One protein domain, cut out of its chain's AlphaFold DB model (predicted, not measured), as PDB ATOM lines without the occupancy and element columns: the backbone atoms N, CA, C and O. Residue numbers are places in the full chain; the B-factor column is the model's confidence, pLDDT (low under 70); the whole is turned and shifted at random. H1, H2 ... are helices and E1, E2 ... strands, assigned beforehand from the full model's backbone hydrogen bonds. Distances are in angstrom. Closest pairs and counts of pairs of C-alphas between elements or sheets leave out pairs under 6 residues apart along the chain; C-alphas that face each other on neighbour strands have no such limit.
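Overview. This is residues 307 to 319 and 335 to 472 of the 807 residues of an uncharacterized protein of Armillaria ostoyae (UniProt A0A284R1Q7). Look for a short solenoid, a chain wound in turns stacked side by side: the strands E2, E3, E4 and E5 line one side as a gently curving sheet, and the helices H1 to H5 form a row along the other, running roughly against the strands. The short strand E1 lies past the E2 edge, and H5 ends the helix row. The printed part has 151 residues with five named helices and five named strands in the order E1 H1 E2 H2 E3 H3 E4 H4 E5 H5; the sheet's order is E2 E3 E4 E5, parallel throughout, and the class is mixed. The whole is compact, with a radius of gyration of the C-alphas of 15.9 A and spans of 51 by 37 by 22 A.

Arrangement. Begin with the sheet: E2, residues 353 to 358, and E3, residues 385 to 389, are parallel at 4 degrees, with N 356 and O 387 2.8 A apart, within hydrogen-bond range. E4, residues 410 to 414, is parallel to E3 at 2 degrees, with N 388 and O 412 at 2.8 A. E5, residues 445 to 450, is parallel to E4 at 7 degrees, with N 411 and O 445 at 2.9 A. E1, residues 307 to 309, is near E2 and pairs with no named strand. H1, residues 336 to 345, touches H2, residues 369 to 379, at Leu 343 and Ser 371, whose C-alphas, the closest, are 5.7 A apart, at a shallow tilt of 25 degrees, the same way. H2 and H3, residues 395 to 403, only just touch, with 3 pairs of C-alphas within 8 A, the closest those of Met 373 and Val 401 at 6.4 A. H3 touches H4, residues 428 to 436, closest at the C-alphas of Cys 395 and Phe 430, 6.0 A. H4 touches H5, residues 456 to 472, closest at the C-alphas of Met 435 and Met 462, 5.3 A. The five helices are not on the sheet, H1 only just, with 4 pairs of C-alphas within 10 A. E2, H2, E3, then E3, H3, E4, then E4, H4, E5 are strand-helix-strand units, parallel neighbour strands with a helix between them in the chain, each with a right-handed crossover. Every O i to N i+4 pair is within hydrogen-bond range in H2, H3 and H4; in H1 it is 3 of 6 and in H5 12 of 13.

Along the chain. Find C-alpha 353 at (4.564, 15.147, 56.938); from there E2 runs 16.9 A to C-alpha 358, and E5 is as long. H5 runs 24.6 A, from C-alpha 456 at (22.998, 34.985, 44.757) to C-alpha 472 at (22.289, 34.732, 69.347).

Size, cuts and confidence. The C-alphas of Gly 318 and Ala 472, the two farthest apart, are 52.8 A apart. Residues 320 to 334 are not printed, and C-alphas 319 and 335 are 20.7 A apart across the cut. The link from E4 to H4, residues 415 to 427, is long. The mean pLDDT of the printed part is 74.1; 56 residues are under 70, among them 311 to 319 and 451 to 472.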
ATOM      1  N   LEU A 307       0.233   7.157  53.968       90.88
ATOM      2  CA  LEU A 307      -0.600   7.060  52.766       90.88
ATOM      3  C   LEU A 307       0.157   7.627  51.561       90.88
ATOM      4  O   LEU A 307       0.670   8.744  51.620       90.88
ATOM      5  N   VAL A 308       0.212   6.871  50.467       88.94
ATOM      6  CA  VAL A 308       0.864   7.272  49.215       88.94
ATOM      7  C   VAL A 308      -0.138   7.193  48.065       88.94
ATOM      8  O   VAL A 308      -0.796   6.170  47.903       88.94
ATOM      9  N   LEU A 309      -0.234   8.251  47.261       85.06
ATOM     10  CA  LEU A 309      -0.992   8.312  46.010       85.06
ATOM     11  C   LEU A 309      -0.024   8.313  44.828       85.06
ATOM     12  O   LEU A 309       0.945   9.072  44.845       85.06
ATOM     13  N   SER A 310      -0.282   7.489  43.820       79.06
ATOM     14  CA  SER A 310       0.517   7.375  42.592       79.06
ATOM     15  C   SER A 310      -0.222   7.990  41.371       79.06
ATOM     16  O   SER A 310      -1.380   8.400  41.508       79.06
ATOM     17  N   PRO A 311       0.445   8.129  40.200       65.12
ATOM     18  CA  PRO A 311       0.135   9.122  39.168       65.12
ATOM     19  C   PRO A 311      -1.294   9.098  38.639       65.12
ATOM     20  O   PRO A 311      -1.882  10.154  38.404       65.12
ATOM     21  N   GLU A 312      -1.827   7.894  38.466       65.31
ATOM     22  CA  GLU A 312      -3.027   7.606  37.681       65.31
ATOM     23  C   GLU A 312      -4.253   7.358  38.579       65.31
ATOM     24  O   GLU A 312      -5.209   6.710  38.173       65.31
ATOM     25  N   CYS A 313      -4.234   7.837  39.831       65.25
ATOM     26  CA  CYS A 313      -5.383   7.705  40.731       65.25
ATOM     27  C   CYS A 313      -6.453   8.766  40.437       65.25
ATOM     28  O   CYS A 313      -6.221   9.948  40.696       65.25
ATOM     29  N   GLU A 314      -7.639   8.365  39.982       62.84
ATOM     30  CA  GLU A 314      -8.791   9.252  39.802       62.84
ATOM     31  C   GLU A 314      -9.807   9.099  40.938       62.84
ATOM     32  O   GLU A 314     -10.181   7.996  41.338       62.84
ATOM     33  N   PHE A 315     -10.299  10.234  41.439       62.72
ATOM     34  CA  PHE A 315     -11.354  10.284  42.447       62.72
ATOM     35  C   PHE A 315     -12.589  10.953  41.844       62.72
ATOM     36  O   PHE A 315     -12.523  12.112  41.423       62.72
ATOM     37  N   GLU A 316     -13.719  10.245  41.827       57.84
ATOM     38  CA  GLU A 316     -14.997  10.826  41.412       57.84
ATOM     39  C   GLU A 316     -15.382  11.987  42.346       57.84
ATOM     40  O   GLU A 316     -15.479  11.841  43.568       57.84
ATOM     41  N   THR A 317     -15.605  13.165  41.762       49.41
ATOM     42  CA  THR A 317     -16.104  14.351  42.463       49.41
ATOM     43  C   THR A 317     -17.575  14.144  42.828       49.41
ATOM     44  O   THR A 317     -18.412  14.077  41.930       49.41
ATOM     45  N   GLY A 318     -17.923  14.060  44.118       48.09
ATOM     46  CA  GLY A 318     -19.342  13.940  44.495       48.09
ATOM     47  C   GLY A 318     -19.696  13.548  45.930       48.09
ATOM     48  O   GLY A 318     -20.879  13.541  46.266       48.09
ATOM     49  N   PHE A 319     -18.737  13.246  46.808       48.81
ATOM     50  CA  PHE A 319     -19.065  12.816  48.171       48.81
ATOM     51  C   PHE A 319     -19.075  13.996  49.153       48.81
ATOM     52  O   PHE A 319     -18.041  14.556  49.497       48.81
ATOM     53  N   LEU A 335      -0.910  13.656  38.801       70.00
ATOM     54  CA  LEU A 335      -1.200  14.677  37.804       70.00
ATOM     55  C   LEU A 335      -2.032  15.808  38.445       70.00
ATOM     56  O   LEU A 335      -2.949  15.519  39.217       70.00
ATOM     57  N   PRO A 336      -1.812  17.092  38.100       66.06
ATOM     58  CA  PRO A 336      -2.444  18.221  38.798       66.06
ATOM     59  C   PRO A 336      -3.977  18.166  38.868       66.06
ATOM     60  O   PRO A 336      -4.566  18.563  39.872       66.06
ATOM     61  N   ARG A 337      -4.639  17.645  37.821       65.44
ATOM     62  CA  ARG A 337      -6.109  17.547  37.758       65.44
ATOM     63  C   ARG A 337      -6.698  16.589  38.797       65.44
ATOM     64  O   ARG A 337      -7.816  16.808  39.247       65.44
ATOM     65  N   LEU A 338      -5.959  15.544  39.155       65.25
ATOM     66  CA  LEU A 338      -6.440  14.454  40.008       65.25
ATOM     67  C   LEU A 338      -6.252  14.761  41.497       65.25
ATOM     68  O   LEU A 338      -6.972  14.247  42.352       65.25
ATOM     69  N   VAL A 339      -5.333  15.680  41.802       69.56
ATOM     70  CA  VAL A 339      -5.018  16.120  43.163       69.56
ATOM     71  C   VAL A 339      -6.185  16.896  43.792       69.56
ATOM     72  O   VAL A 339      -6.474  16.706  44.970       69.56
ATOM     73  N   SER A 340      -6.898  17.732  43.026       72.56
ATOM     74  CA  SER A 340      -7.943  18.620  43.573       72.56
ATOM     75  C   SER A 340      -9.084  17.855  44.251       72.56
ATOM     76  O   SER A 340      -9.476  18.204  45.363       72.56
ATOM     77  N   SER A 341      -9.600  16.807  43.602       70.38
ATOM     78  CA  SER A 341     -10.713  16.003  44.121       70.38
ATOM     79  C   SER A 341     -10.339  15.296  45.422       70.38
ATOM     80  O   SER A 341     -11.135  15.248  46.358       70.38
ATOM     81  N   PHE A 342      -9.104  14.796  45.508       75.94
ATOM     82  CA  PHE A 342      -8.596  14.155  46.715       75.94
ATOM     83  C   PHE A 342      -8.430  15.155  47.863       75.94
ATOM     84  O   PHE A 342      -8.929  14.922  48.962       75.94
ATOM     85  N   LEU A 343      -7.765  16.289  47.616       77.19
ATOM     86  CA  LEU A 343      -7.487  17.290  48.652       77.19
ATOM     87  C   LEU A 343      -8.769  17.853  49.291       77.19
ATOM     88  O   LEU A 343      -8.756  18.208  50.464       77.19
ATOM     89  N   GLN A 344      -9.878  17.900  48.549       76.31
ATOM     90  CA  GLN A 344     -11.172  18.369  49.061       76.31
ATOM     91  C   GLN A 344     -11.947  17.299  49.853       76.31
ATOM     92  O   GLN A 344     -12.805  17.641  50.667       76.31
ATOM     93  N   GLY A 345     -11.674  16.010  49.620       74.25
ATOM     94  CA  GLY A 345     -12.451  14.894  50.176       74.25
ATOM     95  C   GLY A 345     -11.987  14.384  51.545       74.25
ATOM     96  O   GLY A 345     -12.731  13.662  52.215       74.25
ATOM     97  N   PHE A 346     -10.782  14.754  51.988       79.12
ATOM     98  CA  PHE A 346     -10.150  14.182  53.180       79.12
ATOM     99  C   PHE A 346      -9.669  15.231  54.186       79.12
ATOM    100  O   PHE A 346      -9.344  16.360  53.836       79.12
ATOM    101  N   ARG A 347      -9.590  14.823  55.455       86.56
ATOM    102  CA  ARG A 347      -8.925  15.546  56.551       86.56
ATOM    103  C   ARG A 347      -7.889  14.648  57.202       86.56
ATOM    104  O   ARG A 347      -8.148  13.462  57.400       86.56
ATOM    105  N   PHE A 348      -6.767  15.222  57.611       89.31
ATOM    106  CA  PHE A 348      -5.682  14.492  58.266       89.31
ATOM    107  C   PHE A 348      -5.275  15.173  59.580       89.31
ATOM    108  O   PHE A 348      -4.243  15.838  59.632       89.31
ATOM    109  N   PRO A 349      -6.051  15.010  60.667       88.69
ATOM    110  CA  PRO A 349      -5.795  15.687  61.944       88.69
ATOM    111  C   PRO A 349      -4.444  15.383  62.597       88.69
ATOM    112  O   PRO A 349      -3.990  16.139  63.446       88.69
ATOM    113  N   PHE A 350      -3.787  14.291  62.209       89.94
ATOM    114  CA  PHE A 350      -2.489  13.888  62.755       89.94
ATOM    115  C   PHE A 350      -1.338  14.076  61.759       89.94
ATOM    116  O   PHE A 350      -0.251  13.549  61.987       89.94
ATOM    117  N   LEU A 351      -1.563  14.791  60.650       93.75
ATOM    118  CA  LEU A 351      -0.571  14.946  59.592       93.75
ATOM    119  C   LEU A 351       0.638  15.748  60.076       93.75
ATOM    120  O   LEU A 351       0.549  16.943  60.340       93.75
ATOM    121  N   THR A 352       1.792  15.093  60.127       93.88
ATOM    122  CA  THR A 352       3.081  15.720  60.439       93.88
ATOM    123  C   THR A 352       3.951  15.910  59.204       93.88
ATOM    124  O   THR A 352       4.808  16.789  59.200       93.88
ATOM    125  N   SER A 353       3.745  15.113  58.151       95.81
ATOM    126  CA  SER A 353       4.564  15.147  56.938       95.81
ATOM    127  C   SER A 353       3.713  15.092  55.672       95.81
ATOM    128  O   SER A 353       2.961  14.141  55.465       95.81
ATOM    129  N   LEU A 354       3.890  16.070  54.787       94.88
ATOM    130  CA  LEU A 354       3.219  16.171  53.494       94.88
ATOM    131  C   LEU A 354       4.253  16.250  52.370       94.88
ATOM    132  O   LEU A 354       5.108  17.132  52.361       94.88
ATOM    133  N   ASN A 355       4.164  15.338  51.409       93.94
ATOM    134  CA  ASN A 355       5.027  15.296  50.235       93.94
ATOM    135  C   ASN A 355       4.171  15.319  48.969       93.94
ATOM    136  O   ASN A 355       3.326  14.452  48.792       93.94
ATOM    137  N   ILE A 356       4.381  16.297  48.095       90.75
ATOM    138  CA  ILE A 356       3.666  16.445  46.829       90.75
ATOM    139  C   ILE A 356       4.693  16.507  45.704       90.75
ATOM    140  O   ILE A 356       5.585  17.351  45.710       90.75
ATOM    141  N   SER A 357       4.551  15.627  44.718       88.31
ATOM    142  CA  SER A 357       5.362  15.579  43.510       88.31
ATOM    143  C   SER A 357       4.459  15.526  42.282       88.31
ATOM    144  O   SER A 357       3.635  14.622  42.156       88.31
ATOM    145  N   ILE A 358       4.642  16.460  41.352       81.62
ATOM    146  CA  ILE A 358       3.923  16.472  40.071       81.62
ATOM    147  C   ILE A 358       4.791  15.835  38.980       81.62
ATOM    148  O   ILE A 358       6.011  16.008  38.960       81.62
ATOM    149  N   LEU A 359       4.165  15.044  38.104       71.94
ATOM    150  CA  LEU A 359       4.861  14.220  37.107       71.94
ATOM    151  C   LEU A 359       4.785  14.760  35.671       71.94
ATOM    152  O   LEU A 359       5.677  14.456  34.887       71.94
ATOM    153  N   ASP A 360       3.771  15.565  35.338       65.94
ATOM    154  CA  ASP A 360       3.609  16.163  34.004       65.94
ATOM    155  C   ASP A 360       4.449  17.440  33.868       65.94
ATOM    156  O   ASP A 360       4.355  18.346  34.700       65.94
ATOM    157  N   THR A 361       5.282  17.493  32.826       56.12
ATOM    158  CA  THR A 361       6.146  18.633  32.489       56.12
ATOM    159  C   THR A 361       5.857  19.222  31.108       56.12
ATOM    160  O   THR A 361       6.498  20.210  30.744       56.12
ATOM    161  N   GLU A 362       4.920  18.662  30.335       54.56
ATOM    162  CA  GLU A 362       4.680  19.095  28.949       54.56
ATOM    163  C   GLU A 362       3.556  20.130  28.814       54.56
ATOM    164  O   GLU A 362       3.564  20.909  27.865       54.56
ATOM    165  N   ASN A 363       2.625  20.211  29.772       55.94
ATOM    166  CA  ASN A 363       1.608  21.268  29.813       55.94
ATOM    167  C   ASN A 363       1.381  21.789  31.246       55.94
ATOM    168  O   ASN A 363       0.625  21.169  32.003       55.94
ATOM    169  N   PRO A 364       1.958  22.950  31.620       57.59
ATOM    170  CA  PRO A 364       1.708  23.595  32.903       57.59
ATOM    171  C   PRO A 364       0.221  23.900  33.060       57.59
ATOM    172  O   PRO A 364      -0.306  24.865  32.506       57.59
ATOM    173  N   ARG A 365      -0.489  23.087  33.832       64.06
ATOM    174  CA  ARG A 365      -1.765  23.509  34.406       64.06
ATOM    175  C   ARG A 365      -1.491  24.105  35.780       64.06
ATOM    176  O   ARG A 365      -0.620  23.587  36.482       64.06
ATOM    177  N   PRO A 366      -2.226  25.155  36.180       66.56
ATOM    178  CA  PRO A 366      -2.082  25.718  37.511       66.56
ATOM    179  C   PRO A 366      -2.382  24.641  38.557       66.56
ATOM    180  O   PRO A 366      -3.362  23.898  38.443       66.56
ATOM    181  N   PHE A 367      -1.509  24.537  39.555       78.94
ATOM    182  CA  PHE A 367      -1.734  23.667  40.700       78.94
ATOM    183  C   PHE A 367      -2.919  24.203  41.527       78.94
ATOM    184  O   PHE A 367      -3.022  25.418  41.706       78.94
ATOM    185  N   PRO A 368      -3.828  23.347  42.036       81.31
ATOM    186  CA  PRO A 368      -4.988  23.789  42.808       81.31
ATOM    187  C   PRO A 368      -4.591  24.191  44.241       81.31
ATOM    188  O   PRO A 368      -4.917  23.490  45.205       81.31
ATOM    189  N   THR A 369      -3.894  25.322  44.400       85.00
ATOM    190  CA  THR A 369      -3.398  25.798  45.703       85.00
ATOM    191  C   THR A 369      -4.527  26.008  46.712       85.00
ATOM    192  O   THR A 369      -4.371  25.652  47.877       85.00
ATOM    193  N   ASP A 370      -5.702  26.461  46.269       85.12
ATOM    194  CA  ASP A 370      -6.884  26.610  47.132       85.12
ATOM    195  C   ASP A 370      -7.289  25.291  47.797       85.12
ATOM    196  O   ASP A 370      -7.650  25.258  48.971       85.12
ATOM    197  N   SER A 371      -7.183  24.173  47.073       85.38
ATOM    198  CA  SER A 371      -7.517  22.857  47.626       85.38
ATOM    199  C   SER A 371      -6.478  22.394  48.650       85.38
ATOM    200  O   SER A 371      -6.837  21.767  49.645       85.38
ATOM    201  N   LEU A 372      -5.201  22.740  48.452       88.06
ATOM    202  CA  LEU A 372      -4.144  22.493  49.438       88.06
ATOM    203  C   LEU A 372      -4.360  23.333  50.703       88.06
ATOM    204  O   LEU A 372      -4.269  22.809  51.812       88.06
ATOM    205  N   MET A 373      -4.695  24.612  50.544       87.81
ATOM    206  CA  MET A 373      -5.015  25.504  51.659       87.81
ATOM    207  C   MET A 373      -6.220  24.996  52.451       87.81
ATOM    208  O   MET A 373      -6.153  24.919  53.677       87.81
ATOM    209  N   LEU A 374      -7.284  24.573  51.761       85.06
ATOM    210  CA  LEU A 374      -8.457  23.966  52.388       85.06
ATOM    211  C   LEU A 374      -8.095  22.701  53.169       85.06
ATOM    212  O   LEU A 374      -8.557  22.551  54.297       85.06
ATOM    213  N   LEU A 375      -7.251  21.820  52.622       88.06
ATOM    214  CA  LEU A 375      -6.793  20.625  53.332       88.06
ATOM    215  C   LEU A 375      -6.080  20.990  54.641       88.06
ATOM    216  O   LEU A 375      -6.401  20.424  55.687       88.06
ATOM    217  N   LEU A 376      -5.119  21.917  54.584       89.00
ATOM    218  CA  LEU A 376      -4.314  22.328  55.738       89.00
ATOM    219  C   LEU A 376      -5.179  22.992  56.815       89.00
ATOM    220  O   LEU A 376      -5.073  22.650  57.990       89.00
ATOM    221  N   GLN A 377      -6.090  23.877  56.407       86.06
ATOM    222  CA  GLN A 377      -7.010  24.559  57.316       86.06
ATOM    223  C   GLN A 377      -8.019  23.599  57.950       86.06
ATOM    224  O   GLN A 377      -8.250  23.661  59.152       86.06
ATOM    225  N   GLN A 378      -8.612  22.694  57.169       84.44
ATOM    226  CA  GLN A 378      -9.620  21.756  57.673       84.44
ATOM    227  C   GLN A 378      -9.037  20.614  58.504       84.44
ATOM    228  O   GLN A 378      -9.766  19.987  59.275       84.44
ATOM    229  N   SER A 379      -7.766  20.285  58.290       86.19
ATOM    230  CA  SER A 379      -7.103  19.219  59.032       86.19
ATOM    231  C   SER A 379      -6.663  19.676  60.420       86.19
ATOM    232  O   SER A 379      -6.495  18.813  61.268       86.19
ATOM    233  N   GLU A 380      -6.496  20.982  60.671       84.88
ATOM    234  CA  GLU A 380      -6.008  21.523  61.957       84.88
ATOM    235  C   GLU A 380      -4.720  20.825  62.450       84.88
ATOM    236  O   GLU A 380      -4.499  20.630  63.644       84.88
ATOM    237  N   CYS A 381      -3.870  20.394  61.515       87.25
ATOM    238  CA  CYS A 381      -2.697  19.580  61.805       87.25
ATOM    239  C   CYS A 381      -1.451  20.431  62.089       87.25
ATOM    240  O   CYS A 381      -1.216  21.453  61.440       87.25
ATOM    241  N   GLU A 382      -0.581  19.961  62.983       88.31
ATOM    242  CA  GLU A 382       0.741  20.556  63.207       88.31
ATOM    243  C   GLU A 382       1.762  20.018  62.194       88.31
ATOM    244  O   GLU A 382       2.598  19.168  62.508       88.31
ATOM    245  N   LEU A 383       1.691  20.505  60.954       92.50
ATOM    246  CA  LEU A 383       2.589  20.050  59.896       92.50
ATOM    247  C   LEU A 383       4.051  20.419  60.208       92.50
ATOM    248  O   LEU A 383       4.387  21.594  60.359       92.50
ATOM    249  N   GLN A 384       4.929  19.414  60.260       92.81
ATOM    250  CA  GLN A 384       6.357  19.563  60.566       92.81
ATOM    251  C   GLN A 384       7.242  19.440  59.323       92.81
ATOM    252  O   GLN A 384       8.288  20.080  59.253       92.81
ATOM    253  N   HIS A 385       6.843  18.643  58.336       94.00
ATOM    254  CA  HIS A 385       7.634  18.397  57.133       94.00
ATOM    255  C   HIS A 385       6.794  18.652  55.883       94.00
ATOM    256  O   HIS A 385       5.736  18.048  55.710       94.00
ATOM    257  N   LEU A 386       7.280  19.525  55.001       94.25
ATOM    258  CA  LEU A 386       6.646  19.834  53.723       94.25
ATOM    259  C   LEU A 386       7.653  19.643  52.589       94.25
ATOM    260  O   LEU A 386       8.716  20.261  52.589       94.25
ATOM    261  N   VAL A 387       7.310  18.794  51.623       93.44
ATOM    262  CA  VAL A 387       8.109  18.523  50.424       93.44
ATOM    263  C   VAL A 387       7.258  18.804  49.194       93.44
ATOM    264  O   VAL A 387       6.212  18.189  49.016       93.44
ATOM    265  N   LEU A 388       7.713  19.705  48.332       91.12
ATOM    266  CA  LEU A 388       7.067  20.076  47.078       91.12
ATOM    267  C   LEU A 388       8.063  19.852  45.941       91.12
ATOM    268  O   LEU A 388       9.121  20.471  45.918       91.12
ATOM    269  N   LYS A 389       7.755  18.956  45.003       88.31
ATOM    270  CA  LYS A 389       8.603  18.649  43.845       88.31
ATOM    271  C   LYS A 389       7.858  18.860  42.537       88.31
ATOM    272  O   LYS A 389       6.809  18.264  42.305       88.31
ATOM    273  N   LYS A 390       8.428  19.688  41.664       82.12
ATOM    274  CA  LYS A 390       7.868  20.090  40.368       82.12
ATOM    275  C   LYS A 390       6.451  20.674  40.482       82.12
ATOM    276  O   LYS A 390       5.662  20.541  39.557       82.12
ATOM    277  N   VAL A 391       6.101  21.283  41.619       83.31
ATOM    278  CA  VAL A 391       4.750  21.813  41.862       83.31
ATOM    279  C   VAL A 391       4.696  23.281  41.417       83.31
ATOM    280  O   VAL A 391       5.408  24.093  42.004       83.31
ATOM    281  N   PRO A 392       3.882  23.649  40.410       80.50
ATOM    282  CA  PRO A 392       3.825  25.022  39.914       80.50
ATOM    283  C   PRO A 392       2.926  25.889  40.802       80.50
ATOM    284  O   PRO A 392       1.727  26.013  40.549       80.50
ATOM    285  N   ILE A 393       3.501  26.473  41.854       84.38
ATOM    286  CA  ILE A 393       2.810  27.359  42.802       84.38
ATOM    287  C   ILE A 393       3.388  28.778  42.665       84.38
ATOM    288  O   ILE A 393       4.605  28.928  42.661       84.38
ATOM    289  N   PRO A 394       2.570  29.837  42.557       85.88
ATOM    290  CA  PRO A 394       3.057  31.215  42.617       85.88
ATOM    291  C   PRO A 394       3.644  31.587  43.990       85.88
ATOM    292  O   PRO A 394       3.191  31.103  45.025       85.88
ATOM    293  N   CYS A 395       4.599  32.523  44.023       85.06
ATOM    294  CA  CYS A 395       5.223  33.017  45.262       85.06
ATOM    295  C   CYS A 395       4.211  33.425  46.354       85.06
ATOM    296  O   CYS A 395       4.301  32.940  47.483       85.06
ATOM    297  N   GLY A 396       3.220  34.264  46.023       85.69
ATOM    298  CA  GLY A 396       2.221  34.733  46.997       85.69
ATOM    299  C   GLY A 396       1.397  33.599  47.618       85.69
ATOM    300  O   GLY A 396       1.159  33.581  48.825       85.69
ATOM    301  N   ASP A 397       1.042  32.597  46.818       88.38
ATOM    302  CA  ASP A 397       0.301  31.426  47.285       88.38
ATOM    303  C   ASP A 397       1.154  30.538  48.193       88.38
ATOM    304  O   ASP A 397       0.681  30.050  49.220       88.38
ATOM    305  N   MET A 398       2.437  30.370  47.867       89.94
ATOM    306  CA  MET A 398       3.364  29.621  48.713       89.94
ATOM    307  C   MET A 398       3.560  30.304  50.075       89.94
ATOM    308  O   MET A 398       3.602  29.632  51.106       89.94
ATOM    309  N   ILE A 399       3.620  31.637  50.109       87.88
ATOM    310  CA  ILE A 399       3.661  32.405  51.361       87.88
ATOM    311  C   ILE A 399       2.401  32.136  52.201       87.88
ATOM    312  O   ILE A 399       2.504  31.916  53.410       87.88
ATOM    313  N   ASN A 400       1.223  32.069  51.573       88.50
ATOM    314  CA  ASN A 400      -0.025  31.727  52.260       88.50
ATOM    315  C   ASN A 400       0.003  30.307  52.850       88.50
ATOM    316  O   ASN A 400      -0.420  30.120  53.993       88.50
ATOM    317  N   VAL A 401       0.565  29.331  52.128       89.19
ATOM    318  CA  VAL A 401       0.775  27.959  52.631       89.19
ATOM    319  C   VAL A 401       1.685  27.950  53.863       89.19
ATOM    320  O   VAL A 401       1.390  27.273  54.851       89.19
ATOM    321  N   LEU A 402       2.772  28.727  53.852       88.94
ATOM    322  CA  LEU A 402       3.682  28.833  55.000       88.94
ATOM    323  C   LEU A 402       3.017  29.506  56.210       88.94
ATOM    324  O   LEU A 402       3.242  29.086  57.341       88.94
ATOM    325  N   ASN A 403       2.152  30.499  55.990       87.75
ATOM    326  CA  ASN A 403       1.413  31.176  57.063       87.75
ATOM    327  C   ASN A 403       0.474  30.247  57.839       87.75
ATOM    328  O   ASN A 403       0.313  30.408  59.048       87.75
ATOM    329  N   VAL A 404      -0.122  29.259  57.169       87.75
ATOM    330  CA  VAL A 404      -0.990  28.261  57.816       87.75
ATOM    331  C   VAL A 404      -0.223  27.048  58.352       87.75
ATOM    332  O   VAL A 404      -0.836  26.140  58.904       87.75
ATOM    333  N   THR A 405       1.112  27.024  58.236       87.75
ATOM    334  CA  THR A 405       1.975  25.928  58.716       87.75
ATOM    335  C   THR A 405       3.093  26.409  59.663       87.75
ATOM    336  O   THR A 405       4.272  26.132  59.446       87.75
ATOM    337  N   PRO A 406       2.769  27.082  60.787       86.75
ATOM    338  CA  PRO A 406       3.771  27.655  61.700       86.75
ATOM    339  C   PRO A 406       4.599  26.620  62.490       86.75
ATOM    340  O   PRO A 406       5.567  26.971  63.167       86.75
ATOM    341  N   ALA A 407       4.218  25.340  62.461       87.38
ATOM    342  CA  ALA A 407       4.925  24.257  63.150       87.38
ATOM    343  C   ALA A 407       6.078  23.648  62.327       87.38
ATOM    344  O   ALA A 407       6.715  22.697  62.788       87.38
ATOM    345  N   LEU A 408       6.360  24.187  61.136       87.62
ATOM    346  CA  LEU A 408       7.255  23.570  60.166       87.62
ATOM    347  C   LEU A 408       8.708  23.482  60.663       87.62
ATOM    348  O   LEU A 408       9.316  24.469  61.078       87.62
ATOM    349  N   VAL A 409       9.270  22.278  60.568       86.50
ATOM    350  CA  VAL A 409      10.648  21.914  60.923       86.50
ATOM    351  C   VAL A 409      11.485  21.624  59.676       86.50
ATOM    352  O   VAL A 409      12.681  21.898  59.664       86.50
ATOM    353  N   SER A 410      10.889  21.113  58.601       85.75
ATOM    354  CA  SER A 410      11.578  20.895  57.326       85.75
ATOM    355  C   SER A 410      10.753  21.392  56.153       85.75
ATOM    356  O   SER A 410       9.576  21.051  56.041       85.75
ATOM    357  N   LEU A 411      11.404  22.112  55.243       87.81
ATOM    358  CA  LEU A 411      10.835  22.572  53.983       87.81
ATOM    359  C   LEU A 411      11.738  22.144  52.824       87.81
ATOM    360  O   LEU A 411      12.918  22.481  52.811       87.81
ATOM    361  N   THR A 412      11.179  21.446  51.842       88.25
ATOM    362  CA  THR A 412      11.856  21.099  50.590       88.25
ATOM    363  C   THR A 412      11.018  21.591  49.418       88.25
ATOM    364  O   THR A 412       9.853  21.219  49.306       88.25
ATOM    365  N   ILE A 413      11.604  22.386  48.527       88.31
ATOM    366  CA  ILE A 413      10.967  22.892  47.309       88.31
ATOM    367  C   ILE A 413      11.900  22.624  46.134       88.31
ATOM    368  O   ILE A 413      13.010  23.147  46.087       88.31
ATOM    369  N   HIS A 414      11.456  21.800  45.189       86.81
ATOM    370  CA  HIS A 414      12.145  21.552  43.927       86.81
ATOM    371  C   HIS A 414      11.275  22.068  42.787       86.81
ATOM    372  O   HIS A 414      10.181  21.551  42.567       86.81
ATOM    373  N   GLU A 415      11.750  23.057  42.054       79.12
ATOM    374  CA  GLU A 415      11.058  23.620  40.903       79.12
ATOM    375  C   GLU A 415      11.332  22.837  39.610       79.12
ATOM    376  O   GLU A 415      12.358  22.161  39.489       79.12
ATOM    377  N   PRO A 416      10.395  22.866  38.644       70.81
ATOM    378  CA  PRO A 416      10.609  22.240  37.344       70.81
ATOM    379  C   PRO A 416      11.708  22.966  36.554       70.81
ATOM    380  O   PRO A 416      11.824  24.184  36.612       70.81
ATOM    381  N   ALA A 417      12.475  22.212  35.759       59.47
ATOM    382  CA  ALA A 417      13.663  22.719  35.071       59.47
ATOM    383  C   ALA A 417      13.386  23.696  33.895       59.47
ATOM    384  O   ALA A 417      14.322  24.231  33.307       59.47
ATOM    385  N   SER A 418      12.120  23.905  33.505       58.56
ATOM    386  CA  SER A 418      11.759  24.587  32.252       58.56
ATOM    387  C   SER A 418      11.498  26.096  32.445       58.56
ATOM    388  O   SER A 418      10.565  26.451  33.169       58.56
ATOM    389  N   PRO A 419      12.252  26.990  31.772       46.53
ATOM    390  CA  PRO A 419      12.284  28.426  32.079       46.53
ATOM    391  C   PRO A 419      11.199  29.302  31.417       46.53
ATOM    392  O   PRO A 419      11.231  30.515  31.592       46.53
ATOM    393  N   GLN A 420      10.263  28.760  30.622       52.09
ATOM    394  CA  GLN A 420       9.427  29.599  29.732       52.09
ATOM    395  C   GLN A 420       7.903  29.469  29.904       52.09
ATOM    396  O   GLN A 420       7.161  30.150  29.197       52.09
ATOM    397  N   SER A 421       7.383  28.625  30.805       51.09
ATOM    398  CA  SER A 421       5.918  28.422  30.902       51.09
ATOM    399  C   SER A 421       5.358  28.136  32.299       51.09
ATOM    400  O   SER A 421       4.151  27.937  32.429       51.09
ATOM    401  N   TYR A 422       6.185  28.123  33.349       58.12
ATOM    402  CA  TYR A 422       5.760  27.762  34.705       58.12
ATOM    403  C   TYR A 422       5.756  28.974  35.649       58.12
ATOM    404  O   TYR A 422       6.606  29.854  35.565       58.12
ATOM    405  N   THR A 423       4.786  29.023  36.566       67.81
ATOM    406  CA  THR A 423       4.813  29.933  37.720       67.81
ATOM    407  C   THR A 423       5.814  29.427  38.752       67.81
ATOM    408  O   THR A 423       5.661  28.312  39.252       67.81
ATOM    409  N   HIS A 424       6.803  30.263  39.063       74.56
ATOM    410  CA  HIS A 424       7.882  29.994  40.013       74.56
ATOM    411  C   HIS A 424       7.547  30.561  41.407       74.56
ATOM    412  O   HIS A 424       7.034  31.680  41.526       74.56
ATOM    413  N   CYS A 425       7.838  29.803  42.468       80.38
ATOM    414  CA  CYS A 425       7.681  30.229  43.860       80.38
ATOM    415  C   CYS A 425       8.981  30.767  44.467       80.38
ATOM    416  O   CYS A 425       8.912  31.663  45.306       80.38
ATOM    417  N   ILE A 426      10.152  30.281  44.042       80.88
ATOM    418  CA  ILE A 426      11.464  30.698  44.548       80.88
ATOM    419  C   ILE A 426      11.850  32.024  43.877       80.88
ATOM    420  O   ILE A 426      12.590  32.082  42.896       80.88
ATOM    421  N   THR A 427      11.303  33.116  44.402       81.69
ATOM    422  CA  THR A 427      11.563  34.493  43.956       81.69
ATOM    423  C   THR A 427      12.296  35.293  45.038       81.69
ATOM    424  O   THR A 427      12.391  34.869  46.189       81.69
ATOM    425  N   ASN A 428      12.764  36.504  44.711       75.62
ATOM    426  CA  ASN A 428      13.333  37.423  45.709       75.62
ATOM    427  C   ASN A 428      12.354  37.768  46.833       75.62
ATOM    428  O   ASN A 428      12.757  37.927  47.982       75.62
ATOM    429  N   GLU A 429      11.070  37.888  46.507       80.94
ATOM    430  CA  GLU A 429      10.020  38.123  47.493       80.94
ATOM    431  C   GLU A 429       9.907  36.937  48.457       80.94
ATOM    432  O   GLU A 429       9.899  37.133  49.671       80.94
ATOM    433  N   PHE A 430       9.928  35.710  47.931       83.62
ATOM    434  CA  PHE A 430       9.910  34.493  48.736       83.62
ATOM    435  C   PHE A 430      11.154  34.363  49.623       83.62
ATOM    436  O   PHE A 430      11.037  34.117  50.823       83.62
ATOM    437  N   LEU A 431      12.350  34.586  49.068       79.31
ATOM    438  CA  LEU A 431      13.601  34.544  49.831       79.31
ATOM    439  C   LEU A 431      13.612  35.598  50.944       79.31
ATOM    440  O   LEU A 431      13.942  35.273  52.082       79.31
ATOM    441  N   ARG A 432      13.153  36.827  50.668       76.56
ATOM    442  CA  ARG A 432      12.985  37.883  51.683       76.56
ATOM    443  C   ARG A 432      11.959  37.519  52.744       76.56
ATOM    444  O   ARG A 432      12.199  37.761  53.924       76.56
ATOM    445  N   TYR A 433      10.851  36.900  52.357       79.06
ATOM    446  CA  TYR A 433       9.865  36.400  53.307       79.06
ATOM    447  C   TYR A 433      10.490  35.379  54.275       79.06
ATOM    448  O   TYR A 433      10.285  35.462  55.488       79.06
ATOM    449  N   LEU A 434      11.348  34.484  53.767       74.69
ATOM    450  CA  LEU A 434      12.117  33.557  54.600       74.69
ATOM    451  C   LEU A 434      13.113  34.262  55.542       74.69
ATOM    452  O   LEU A 434      13.503  33.644  56.534       74.69
ATOM    453  N   MET A 435      13.502  35.518  55.296       69.06
ATOM    454  CA  MET A 435      14.366  36.308  56.194       69.06
ATOM    455  C   MET A 435      13.596  36.990  57.337       69.06
ATOM    456  O   MET A 435      14.104  37.093  58.461       69.06
ATOM    457  N   VAL A 436      12.380  37.476  57.055       59.47
ATOM    458  CA  VAL A 436      11.724  38.533  57.851       59.47
ATOM    459  C   VAL A 436      10.733  38.030  58.918       59.47
ATOM    460  O   VAL A 436      10.356  38.828  59.770       59.47
ATOM    461  N   TYR A 437      10.337  36.750  58.991       55.78
ATOM    462  CA  TYR A 437       9.167  36.376  59.822       55.78
ATOM    463  C   TYR A 437       9.355  35.315  60.943       55.78
ATOM    464  O   TYR A 437      10.131  34.370  60.777       55.78
ATOM    465  N   PRO A 438       8.580  35.397  62.061       54.19
ATOM    466  CA  PRO A 438       8.566  34.413  63.162       54.19
ATOM    467  C   PRO A 438       7.981  33.028  62.824       54.19
ATOM    468  O   PRO A 438       8.194  32.073  63.568       54.19
ATOM    469  N   VAL A 439       7.233  32.901  61.722       53.91
ATOM    470  CA  VAL A 439       6.441  31.698  61.372       53.91
ATOM    471  C   VAL A 439       7.318  30.464  61.103       53.91
ATOM    472  O   VAL A 439       6.848  29.337  61.190       53.91
ATOM    473  N   LEU A 440       8.617  30.657  60.859       62.19
ATOM    474  CA  LEU A 440       9.575  29.586  60.562       62.19
ATOM    475  C   LEU A 440      10.725  29.504  61.577       62.19
ATOM    476  O   LEU A 440      11.802  29.011  61.239       62.19
ATOM    477  N   LEU A 441      10.518  29.971  62.817       64.44
ATOM    478  CA  LEU A 441      11.506  29.841  63.903       64.44
ATOM    479  C   LEU A 441      11.847  28.378  64.220       64.44
ATOM    480  O   LEU A 441      12.950  28.086  64.671       64.44
ATOM    481  N   LYS A 442      10.900  27.461  63.991       70.50
ATOM    482  CA  LYS A 442      11.080  26.021  64.222       70.50
ATOM    483  C   LYS A 442      11.741  25.292  63.055       70.50
ATOM    484  O   LYS A 442      12.074  24.116  63.216       70.50
ATOM    485  N   LEU A 443      11.935  25.965  61.916       73.81
ATOM    486  CA  LEU A 443      12.571  25.361  60.756       73.81
ATOM    487  C   LEU A 443      13.985  24.917  61.164       73.81
ATOM    488  O   LEU A 443      14.671  25.602  61.915       73.81
ATOM    489  N   LYS A 444      14.387  23.732  60.725       74.31
ATOM    490  CA  LYS A 444      15.702  23.112  60.942       74.31
ATOM    491  C   LYS A 444      16.318  22.631  59.636       74.31
ATOM    492  O   LYS A 444      17.520  22.441  59.560       74.31
ATOM    493  N   SER A 445      15.509  22.392  58.616       75.19
ATOM    494  CA  SER A 445      15.976  21.902  57.327       75.19
ATOM    495  C   SER A 445      15.286  22.688  56.225       75.19
ATOM    496  O   SER A 445      14.060  22.817  56.231       75.19
ATOM    497  N   LEU A 446      16.071  23.230  55.301       79.38
ATOM    498  CA  LEU A 446      15.583  23.970  54.146       79.38
ATOM    499  C   LEU A 446      16.308  23.469  52.899       79.38
ATOM    500  O   LEU A 446      17.521  23.610  52.780       79.38
ATOM    501  N   GLU A 447      15.569  22.908  51.954       81.44
ATOM    502  CA  GLU A 447      16.101  22.478  50.668       81.44
ATOM    503  C   GLU A 447      15.370  23.204  49.541       81.44
ATOM    504  O   GLU A 447      14.154  23.095  49.421       81.44
ATOM    505  N   LEU A 448      16.108  23.942  48.718       81.81
ATOM    506  CA  LEU A 448      15.575  24.722  47.606       81.81
ATOM    507  C   LEU A 448      16.335  24.342  46.331       81.81
ATOM    508  O   LEU A 448      17.564  24.401  46.300       81.81
ATOM    509  N   VAL A 449      15.613  23.930  45.291       79.12
ATOM    510  CA  VAL A 449      16.177  23.511  43.999       79.12
ATOM    511  C   VAL A 449      15.414  24.196  42.876       79.12
ATOM    512  O   VAL A 449      14.192  24.103  42.839       79.12
ATOM    513  N   TRP A 450      16.111  24.869  41.965       77.00
ATOM    514  CA  TRP A 450      15.525  25.552  40.802       77.00
ATOM    515  C   TRP A 450      16.553  25.641  39.662       77.00
ATOM    516  O   TRP A 450      17.709  25.252  39.841       77.00
ATOM    517  N   SER A 451      16.148  26.079  38.467       61.72
ATOM    518  CA  SER A 451      16.963  25.975  37.237       61.72
ATOM    519  C   SER A 451      17.126  27.274  36.436       61.72
ATOM    520  O   SER A 451      17.511  27.243  35.271       61.72
ATOM    521  N   TYR A 452      16.805  28.414  37.036       64.06
ATOM    522  CA  TYR A 452      16.946  29.745  36.438       64.06
ATOM    523  C   TYR A 452      17.873  30.609  37.292       64.06
ATOM    524  O   TYR A 452      18.095  30.302  38.465       64.06
ATOM    525  N   ASP A 453      18.405  31.682  36.703       50.62
ATOM    526  CA  ASP A 453      19.286  32.626  37.391       50.62
ATOM    527  C   ASP A 453      18.582  33.166  38.640       50.62
ATOM    528  O   ASP A 453      17.645  33.966  38.561       50.62
ATOM    529  N   ALA A 454      19.002  32.684  39.808       49.28
ATOM    530  CA  ALA A 454      18.592  33.270  41.067       49.28
ATOM    531  C   ALA A 454      19.668  34.213  41.563       49.28
ATOM    532  O   ALA A 454      20.863  34.019  41.369       49.28
ATOM    533  N   TYR A 455      19.183  35.234  42.247       57.94
ATOM    534  CA  TYR A 455      19.965  36.320  42.788       57.94
ATOM    535  C   TYR A 455      20.778  35.811  43.985       57.94
ATOM    536  O   TYR A 455      20.234  35.657  45.083       57.94
ATOM    537  N   GLU A 456      22.064  35.528  43.758       53.28
ATOM    538  CA  GLU A 456      22.998  34.985  44.757       53.28
ATOM    539  C   GLU A 456      22.990  35.799  46.064       53.28
ATOM    540  O   GLU A 456      22.949  35.212  47.145       53.28
ATOM    541  N   GLU A 457      22.891  37.132  45.974       55.12
ATOM    542  CA  GLU A 457      22.813  38.052  47.122       55.12
ATOM    543  C   GLU A 457      21.662  37.711  48.088       55.12
ATOM    544  O   GLU A 457      21.874  37.546  49.286       55.12
ATOM    545  N   CYS A 458      20.436  37.514  47.583       56.25
ATOM    546  CA  CYS A 458      19.272  37.232  48.437       56.25
ATOM    547  C   CYS A 458      19.347  35.850  49.105       56.25
ATOM    548  O   CYS A 458      18.714  35.626  50.138       56.25
ATOM    549  N   ILE A 459      20.087  34.911  48.510       59.84
ATOM    550  CA  ILE A 459      20.312  33.577  49.076       59.84
ATOM    551  C   ILE A 459      21.334  33.669  50.204       59.84
ATOM    552  O   ILE A 459      21.102  33.095  51.270       59.84
ATOM    553  N   ILE A 460      22.424  34.407  49.988       58.69
ATOM    554  CA  ILE A 460      23.461  34.650  50.994       58.69
ATOM    555  C   ILE A 460      22.854  35.384  52.192       58.69
ATOM    556  O   ILE A 460      22.922  34.857  53.298       58.69
ATOM    557  N   ASP A 461      22.137  36.489  51.973       58.59
ATOM    558  CA  ASP A 461      21.454  37.245  53.033       58.59
ATOM    559  C   ASP A 461      20.482  36.363  53.840       58.59
ATOM    560  O   ASP A 461      20.383  36.442  55.072       58.59
ATOM    561  N   MET A 462      19.756  35.472  53.156       68.88
ATOM    562  CA  MET A 462      18.814  34.557  53.798       68.88
ATOM    563  C   MET A 462      19.516  33.497  54.647       68.88
ATOM    564  O   MET A 462      19.060  33.199  55.756       68.88
ATOM    565  N   VAL A 463      20.639  32.959  54.171       60.22
ATOM    566  CA  VAL A 463      21.462  32.011  54.932       60.22
ATOM    567  C   VAL A 463      22.120  32.711  56.123       60.22
ATOM    568  O   VAL A 463      21.993  32.233  57.252       60.22
ATOM    569  N   GLU A 464      22.759  33.861  55.910       56.62
ATOM    570  CA  GLU A 464      23.464  34.624  56.944       56.62
ATOM    571  C   GLU A 464      22.519  35.085  58.058       56.62
ATOM    572  O   GLU A 464      22.777  34.827  59.237       56.62
ATOM    573  N   SER A 465      21.366  35.667  57.712       57.47
ATOM    574  CA  SER A 465      20.376  36.125  58.697       57.47
ATOM    575  C   SER A 465      19.820  34.999  59.581       57.47
ATOM    576  O   SER A 465      19.401  35.251  60.716       57.47
ATOM    577  N   ARG A 466      19.825  33.746  59.105       58.62
ATOM    578  CA  ARG A 466      19.386  32.568  59.877       58.62
ATOM    579  C   ARG A 466      20.508  31.951  60.702       58.62
ATOM    580  O   ARG A 466      20.265  31.571  61.848       58.62
ATOM    581  N   VAL A 467      21.721  31.894  60.161       49.81
ATOM    582  CA  VAL A 467      22.915  31.432  60.880       49.81
ATOM    583  C   VAL A 467      23.219  32.361  62.061       49.81
ATOM    584  O   VAL A 467      23.387  31.880  63.180       49.81
ATOM    585  N   MET A 468      23.166  33.682  61.871       40.09
ATOM    586  CA  MET A 468      23.402  34.666  62.940       40.09
ATOM    587  C   MET A 468      22.375  34.575  64.082       40.09
ATOM    588  O   MET A 468      22.730  34.686  65.256       40.09
ATOM    589  N   LYS A 469      21.104  34.282  63.776       46.31
ATOM    590  CA  LYS A 469      20.062  34.075  64.802       46.31
ATOM    591  C   LYS A 469      20.277  32.798  65.625       46.31
ATOM    592  O   LYS A 469      19.913  32.781  66.798       46.31
ATOM    593  N   LEU A 470      20.888  31.749  65.060       39.69
ATOM    594  CA  LEU A 470      21.258  30.537  65.809       39.69
ATOM    595  C   LEU A 470      22.392  30.806  66.811       39.69
ATOM    596  O   LEU A 470      22.378  30.239  67.903       39.69
ATOM    597  N   PHE A 471      23.321  31.711  66.484       36.88
ATOM    598  CA  PHE A 471      24.383  32.139  67.399       36.88
ATOM    599  C   PHE A 471      23.864  33.009  68.553       36.88
ATOM    600  O   PHE A 471      24.313  32.840  69.684       36.88
ATOM    601  N   ALA A 472      22.864  33.862  68.315       36.75
ATOM    602  CA  ALA A 472      22.289  34.732  69.347       36.75
ATOM    603  C   ALA A 472      21.544  33.981  70.476       36.75
ATOM    604  O   ALA A 472      21.421  34.501  71.583       36.75
TER     605      ALA A 472